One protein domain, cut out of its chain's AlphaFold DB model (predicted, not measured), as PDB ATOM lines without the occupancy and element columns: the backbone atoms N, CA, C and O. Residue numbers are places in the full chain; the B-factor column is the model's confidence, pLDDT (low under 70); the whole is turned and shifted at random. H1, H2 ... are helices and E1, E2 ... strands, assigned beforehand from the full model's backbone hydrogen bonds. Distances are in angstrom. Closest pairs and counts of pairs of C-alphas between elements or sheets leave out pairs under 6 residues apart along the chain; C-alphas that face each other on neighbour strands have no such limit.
ATOM      1  N   ALA A  11      34.342 -51.014 -17.646       96.06
ATOM      2  CA  ALA A  11      32.972 -51.066 -17.122       96.06
ATOM      3  C   ALA A  11      31.907 -51.342 -18.211       96.06
ATOM      4  O   ALA A  11      32.039 -50.875 -19.341       96.06
ATOM      5  N   PRO A  12      30.818 -52.074 -17.911       92.94
ATOM      6  CA  PRO A  12      29.677 -52.190 -18.820       92.94
ATOM      7  C   PRO A  12      28.868 -50.895 -18.884       92.94
ATOM      8  O   PRO A  12      28.502 -50.344 -17.847       92.94
ATOM      9  N   ALA A  13      28.468 -50.487 -20.086       91.38
ATOM     10  CA  ALA A  13      27.496 -49.420 -20.291       91.38
ATOM     11  C   ALA A  13      26.343 -49.890 -21.187       91.38
ATOM     12  O   ALA A  13      26.544 -50.379 -22.299       91.38
ATOM     13  N   GLY A  14      25.113 -49.740 -20.692       85.69
ATOM     14  CA  GLY A  14      23.903 -50.054 -21.458       85.69
ATOM     15  C   GLY A  14      23.457 -48.882 -22.327       85.69
ATOM     16  O   GLY A  14      23.054 -49.074 -23.464       85.69
ATOM     17  N   ASN A  15      23.587 -47.664 -21.809       87.00
ATOM     18  CA  ASN A  15      23.192 -46.428 -22.472       87.00
ATOM     19  C   ASN A  15      24.214 -45.310 -22.200       87.00
ATOM     20  O   ASN A  15      25.171 -45.495 -21.441       87.00
ATOM     21  N   LEU A  16      24.002 -44.141 -22.810       89.44
ATOM     22  CA  LEU A  16      24.924 -43.010 -22.700       89.44
ATOM     23  C   LEU A  16      25.120 -42.548 -21.249       89.44
ATOM     24  O   LEU A  16      26.251 -42.337 -20.833       89.44
ATOM     25  N   GLU A  17      24.043 -42.448 -20.470       91.56
ATOM     26  CA  GLU A  17      24.095 -42.020 -19.067       91.56
ATOM     27  C   GLU A  17      24.999 -42.938 -18.232       91.56
ATOM     28  O   GLU A  17      25.899 -42.468 -17.540       91.56
ATOM     29  N   THR A  18      24.831 -44.256 -18.373       92.50
ATOM     30  CA  THR A  18      25.673 -45.236 -17.670       92.50
ATOM     31  C   THR A  18      27.136 -45.186 -18.110       92.50
ATOM     32  O   THR A  18      28.018 -45.377 -17.277       92.50
ATOM     33  N   ALA A  19      27.416 -44.890 -19.386       94.25
ATOM     34  CA  ALA A  19      28.786 -44.730 -19.871       94.25
ATOM     35  C   ALA A  19      29.468 -43.500 -19.259       94.25
ATOM     36  O   ALA A  19      30.606 -43.587 -18.801       94.25
ATOM     37  N   LEU A  20      28.763 -42.365 -19.211       94.62
ATOM     38  CA  LEU A  20      29.270 -41.135 -18.604       94.62
ATOM     39  C   LEU A  20      29.535 -41.324 -17.107       94.62
ATOM     40  O   LEU A  20      30.630 -41.022 -16.641       94.62
ATOM     41  N   ALA A  21      28.581 -41.922 -16.388       96.00
ATOM     42  CA  ALA A  21      28.738 -42.228 -14.970       96.00
ATOM     43  C   ALA A  21      29.932 -43.161 -14.702       96.00
ATOM     44  O   ALA A  21      30.653 -42.971 -13.726       96.00
ATOM     45  N   ALA A  22      30.178 -44.147 -15.573       96.88
ATOM     46  CA  ALA A  22      31.334 -45.030 -15.451       96.88
ATOM     47  C   ALA A  22      32.662 -44.273 -15.615       96.88
ATOM     48  O   ALA A  22      33.587 -44.488 -14.830       96.88
ATOM     49  N   TYR A  23      32.760 -43.360 -16.586       96.81
ATOM     50  CA  TYR A  23      33.952 -42.523 -16.743       96.81
ATOM     51  C   TYR A  23      34.173 -41.589 -15.551       96.81
ATOM     52  O   TYR A  23      35.311 -41.456 -15.094       96.81
ATOM     53  N   ASP A  24      33.106 -40.984 -15.026       96.31
ATOM     54  CA  ASP A  24      33.167 -40.117 -13.843       96.31
ATOM     55  C   ASP A  24      33.558 -40.903 -12.581       96.31
ATOM     56  O   ASP A  24      34.296 -40.398 -11.736       96.31
ATOM     57  N   ALA A  25      33.148 -42.171 -12.487       96.62
ATOM     58  CA  ALA A  25      33.565 -43.101 -11.437       96.62
ATOM     59  C   ALA A  25      35.012 -43.611 -11.595       96.62
ATOM     60  O   ALA A  25      35.503 -44.347 -10.738       96.62
ATOM     61  N   GLY A  26      35.709 -43.222 -12.668       95.75
ATOM     62  CA  GLY A  26      37.123 -43.518 -12.878       95.75
ATOM     63  C   GLY A  26      37.413 -44.693 -13.809       95.75
ATOM     64  O   GLY A  26      38.569 -45.100 -13.886       95.75
ATOM     65  N   ALA A  27      36.420 -45.221 -14.531       97.62
ATOM     66  CA  ALA A  27      36.674 -46.230 -15.556       97.62
ATOM     67  C   ALA A  27      37.603 -45.680 -16.650       97.62
ATOM     68  O   ALA A  27      37.441 -44.555 -17.134       97.62
ATOM     69  N   ASP A  28      38.566 -46.497 -17.061       97.62
ATOM     70  CA  ASP A  28      39.472 -46.192 -18.167       97.62
ATOM     71  C   ASP A  28      38.817 -46.492 -19.516       97.62
ATOM     72  O   ASP A  28      39.060 -45.795 -20.507       97.62
ATOM     73  N   ALA A  29      37.959 -47.510 -19.533       97.25
ATOM     74  CA  ALA A  29      37.235 -47.974 -20.697       97.25
ATOM     75  C   ALA A  29      35.797 -48.356 -20.334       97.25
ATOM     76  O   ALA A  29      35.513 -48.788 -19.213       97.25
ATOM     77  N   VAL A  30      34.888 -48.265 -21.302       95.56
ATOM     78  CA  VAL A  30      33.560 -48.880 -21.198       95.56
ATOM     79  C   VAL A  30      33.320 -49.795 -22.385       95.56
ATOM     80  O   VAL A  30      33.832 -49.519 -23.455       95.56
ATOM     81  N   TYR A  31      32.541 -50.861 -22.219       92.31
ATOM     82  CA  TYR A  31      32.042 -51.654 -23.346       92.31
ATOM     83  C   TYR A  31      30.525 -51.547 -23.426       92.31
ATOM     84  O   TYR A  31      29.831 -51.495 -22.406       92.31
ATOM     85  N   CYS A  32      29.994 -51.541 -24.644       88.88
ATOM     86  CA  CYS A  32      28.561 -51.438 -24.881       88.88
ATOM     87  C   CYS A  32      28.130 -52.244 -26.113       88.88
ATOM     88  O   CYS A  32      28.944 -52.604 -26.962       88.88
ATOM     89  N   GLY A  33      26.838 -52.566 -26.186       84.50
ATOM     90  CA  GLY A  33      26.254 -53.336 -27.285       84.50
ATOM     91  C   GLY A  33      25.456 -52.467 -28.258       84.50
ATOM     92  O   GLY A  33      24.724 -51.561 -27.850       84.50
ATOM     93  N   LEU A  34      25.554 -52.793 -29.549       81.88
ATOM     94  CA  LEU A  34      24.769 -52.196 -30.635       81.88
ATOM     95  C   LEU A  34      23.600 -53.109 -31.002       81.88
ATOM     96  O   LEU A  34      23.822 -54.199 -31.521       81.88
ATOM     97  N   GLY A  35      22.363 -52.647 -30.818       74.19
ATOM     98  CA  GLY A  35      21.146 -53.328 -31.278       74.19
ATOM     99  C   GLY A  35      21.174 -54.862 -31.141       74.19
ATOM    100  O   GLY A  35      21.234 -55.409 -30.043       74.19
ATOM    101  N   LYS A  36      21.161 -55.552 -32.289       67.06
ATOM    102  CA  LYS A  36      21.141 -57.026 -32.411       67.06
ATOM    103  C   LYS A  36      22.463 -57.722 -32.051       67.06
ATOM    104  O   LYS A  36      22.515 -58.943 -32.030       67.06
ATOM    105  N   PHE A  37      23.522 -56.962 -31.789       71.06
ATOM    106  CA  PHE A  37      24.841 -57.457 -31.389       71.06
ATOM    107  C   PHE A  37      25.067 -57.356 -29.871       71.06
ATOM    108  O   PHE A  37      26.197 -57.466 -29.405       71.06
ATOM    109  N   ASN A  38      24.009 -57.125 -29.087       68.25
ATOM    110  CA  ASN A  38      24.072 -57.138 -27.630       68.25
ATOM    111  C   ASN A  38      23.719 -58.533 -27.087       68.25
ATOM    112  O   ASN A  38      22.705 -59.111 -27.474       68.25
ATOM    113  N   ALA A  39      24.501 -59.041 -26.128       69.12
ATOM    114  CA  ALA A  39      24.182 -60.262 -25.381       69.12
ATOM    115  C   ALA A  39      22.859 -60.160 -24.587       69.12
ATOM    116  O   ALA A  39      22.291 -61.167 -24.173       69.12
ATOM    117  N   ARG A  40      22.358 -58.938 -24.368       66.69
ATOM    118  CA  ARG A  40      21.083 -58.626 -23.719       66.69
ATOM    119  C   ARG A  40      20.126 -58.001 -24.738       66.69
ATOM    120  O   ARG A  40      20.022 -56.780 -24.817       66.69
ATOM    121  N   GLU A  41      19.375 -58.831 -25.466       59.47
ATOM    122  CA  GLU A  41      18.423 -58.400 -26.515       59.47
ATOM    123  C   GLU A  41      17.406 -57.326 -26.075       59.47
ATOM    124  O   GLU A  41      16.921 -56.564 -26.904       59.47
ATOM    125  N   ARG A  42      17.076 -57.242 -24.777       60.88
ATOM    126  CA  ARG A  42      16.071 -56.309 -24.228       60.88
ATOM    127  C   ARG A  42      16.646 -55.038 -23.588       60.88
ATOM    128  O   ARG A  42      15.890 -54.276 -22.990       60.88
ATOM    129  N   ALA A  43      17.959 -54.817 -23.636       63.28
ATOM    130  CA  ALA A  43      18.543 -53.581 -23.120       63.28
ATOM    131  C   ALA A  43      18.256 -52.406 -24.076       63.28
ATOM    132  O   ALA A  43      18.225 -52.589 -25.293       63.28
ATOM    133  N   GLN A  44      18.069 -51.192 -23.540       63.75
ATOM    134  CA  GLN A  44      18.163 -49.976 -24.355       63.75
ATOM    135  C   GLN A  44      19.565 -49.961 -24.960       63.75
ATOM    136  O   GLN A  44      20.530 -49.810 -24.226       63.75
ATOM    137  N   ASN A  45      19.683 -50.223 -26.259       68.94
ATOM    138  CA  ASN A  45      20.974 -50.337 -26.924       68.94
ATOM    139  C   ASN A  45      21.478 -48.971 -27.386       68.94
ATOM    140  O   ASN A  45      20.688 -48.068 -27.667       68.94
ATOM    141  N   PHE A  46      22.793 -48.855 -27.563       79.25
ATOM    142  CA  PHE A  46      23.356 -47.717 -28.275       79.25
ATOM    143  C   PHE A  46      22.893 -47.720 -29.733       79.25
ATOM    144  O   PHE A  46      22.859 -48.760 -30.399       79.25
ATOM    145  N   THR A  47      22.553 -46.536 -30.241       84.69
ATOM    146  CA  THR A  47      22.485 -46.290 -31.683       84.69
ATOM    147  C   THR A  47      23.895 -46.023 -32.208       84.69
ATOM    148  O   THR A  47      24.783 -45.630 -31.450       84.69
ATOM    149  N   ALA A  48      24.115 -46.203 -33.511       85.94
ATOM    150  CA  ALA A  48      25.415 -45.911 -34.119       85.94
ATOM    151  C   ALA A  48      25.831 -44.434 -33.944       85.94
ATOM    152  O   ALA A  48      26.995 -44.154 -33.677       85.94
ATOM    153  N   ASP A  49      24.878 -43.499 -34.031       89.06
ATOM    154  CA  ASP A  49      25.119 -42.069 -33.777       89.06
ATOM    155  C   ASP A  49      25.531 -41.814 -32.318       89.06
ATOM    156  O   ASP A  49      26.551 -41.168 -32.073       89.06
ATOM    157  N   ALA A  50      24.806 -42.384 -31.350       88.12
ATOM    158  CA  ALA A  50      25.145 -42.242 -29.936       88.12
ATOM    159  C   ALA A  50      26.525 -42.837 -29.619       88.12
ATOM    160  O   ALA A  50      27.289 -42.248 -28.856       88.12
ATOM    161  N   LEU A  51      26.864 -43.971 -30.238       90.25
ATOM    162  CA  LEU A  51      28.174 -44.600 -30.099       90.25
ATOM    163  C   LEU A  51      29.294 -43.716 -30.662       90.25
ATOM    164  O   LEU A  51      30.320 -43.545 -30.010       90.25
ATOM    165  N   SER A  52      29.089 -43.124 -31.842       91.81
ATOM    166  CA  SER A  52      30.063 -42.218 -32.466       91.81
ATOM    167  C   SER A  52      30.367 -41.014 -31.567       91.81
ATOM    168  O   SER A  52      31.527 -40.697 -31.305       91.81
ATOM    169  N   ARG A  53      29.321 -40.393 -31.003       92.44
ATOM    170  CA  ARG A  53      29.462 -39.271 -30.061       92.44
ATOM    171  C   ARG A  53      30.164 -39.685 -28.772       92.44
ATOM    172  O   ARG A  53      31.013 -38.951 -28.273       92.44
ATOM    173  N   LEU A  54      29.832 -40.862 -28.240       92.94
ATOM    174  CA  LEU A  54      30.483 -41.395 -27.045       92.94
ATOM    175  C   LEU A  54      31.972 -41.677 -27.288       92.94
ATOM    176  O   LEU A  54      32.795 -41.377 -26.427       92.94
ATOM    177  N   LEU A  55      32.333 -42.198 -28.463       94.44
ATOM    178  CA  LEU A  55      33.724 -42.457 -28.832       94.44
ATOM    179  C   LEU A  55      34.543 -41.165 -28.890       94.44
ATOM    180  O   LEU A  55      35.659 -41.115 -28.368       94.44
ATOM    181  N   GLU A  56      33.997 -40.120 -29.514       95.62
ATOM    182  CA  GLU A  56      34.633 -38.802 -29.557       95.62
ATOM    183  C   GLU A  56      34.796 -38.222 -28.145       95.62
ATOM    184  O   GLU A  56      35.890 -37.798 -27.764       95.62
ATOM    185  N   PHE A  57      33.741 -38.296 -27.327       94.44
ATOM    186  CA  PHE A  57      33.768 -37.869 -25.929       94.44
ATOM    187  C   PHE A  57      34.851 -38.590 -25.115       94.44
ATOM    188  O   PHE A  57      35.605 -37.941 -24.383       94.44
ATOM    189  N   ALA A  58      34.944 -39.916 -25.246       95.56
ATOM    190  CA  ALA A  58      35.905 -40.740 -24.524       95.56
ATOM    191  C   ALA A  58      37.343 -40.374 -24.910       95.56
ATOM    192  O   ALA A  58      38.164 -40.084 -24.037       95.56
ATOM    193  N   ARG A  59      37.630 -40.281 -26.217       95.81
ATOM    194  CA  ARG A  59      38.958 -39.917 -26.735       95.81
ATOM    195  C   ARG A  59      39.413 -38.547 -26.250       95.81
ATOM    196  O   ARG A  59      40.552 -38.415 -25.808       95.81
ATOM    197  N   ASN A  60      38.515 -37.561 -26.245       96.19
ATOM    198  CA  ASN A  60      38.812 -36.212 -25.754       96.19
ATOM    199  C   ASN A  60      39.166 -36.177 -24.254       96.19
ATOM    200  O   ASN A  60      39.800 -35.230 -23.798       96.19
ATOM    201  N   ARG A  61      38.785 -37.206 -23.487       94.00
ATOM    202  CA  ARG A  61      39.111 -37.375 -22.060       94.00
ATOM    203  C   ARG A  61      40.224 -38.396 -21.795       94.00
ATOM    204  O   ARG A  61      40.471 -38.728 -20.639       94.00
ATOM    205  N   GLY A  62      40.875 -38.925 -22.833       95.31
ATOM    206  CA  GLY A  62      41.868 -39.995 -22.682       95.31
ATOM    207  C   GLY A  62      41.274 -41.328 -22.205       95.31
ATOM    208  O   GLY A  62      41.995 -42.157 -21.655       95.31
TER     209      GLY A  62
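This is residues 11 to 62 of the 65 residues of an uncharacterized protein of bioreactor metagenome (UniProt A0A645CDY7). Two helices, H1 and the longer H2, run side by side the same way, with the short strand E1 making the third corner of a triangle. A long loop, residues 32 to 47, folds back beyond the beginnings of both helices and leads into H2. The printed part has 52 residues with H1, E1 and H2 in that order, mostly helix, though under half of the residues are in named elements. It is compact, with a radius of gyration of the C-alphas of 10.6 A and spans of 29 by 20 by 14 A.

H1, residues 16 to 24, begins at C-alpha 16 (24.924, -43.010, -22.700) and is 12.4 A long. E1 is residues 29 to 31. H2, residues 48 to 60, is 18.5 A long and ends at C-alpha 60 (38.812, -36.212, -25.754).

Residues 11 to 12 pair with residues 30 to 31 of E1, parallel. E1 pairs with no named strand. The closest C-alphas of H1 and E1, those of Ala 19 and Val 30, are 6.5 A apart. H1 and H2 are close but not clearly touching, with Leu 16 and Leu 54 closest at 7.2 A between C-alphas. They stand at a shallow tilt of 14 degrees, the same way. E1 and H2 are only just apart, their closest C-alphas at 8.3 A. In H1 and H2 every O i to N i+4 pair is within hydrogen-bond range.

The C-alphas of Arg 42 and Gly 62, the two farthest apart, are 30.6 A apart. The printed part has no cut. The link from H1 to E1 is tight and that from E1 to H2 long. Residue 36 and residues 38 to 45 have pLDDT under 70.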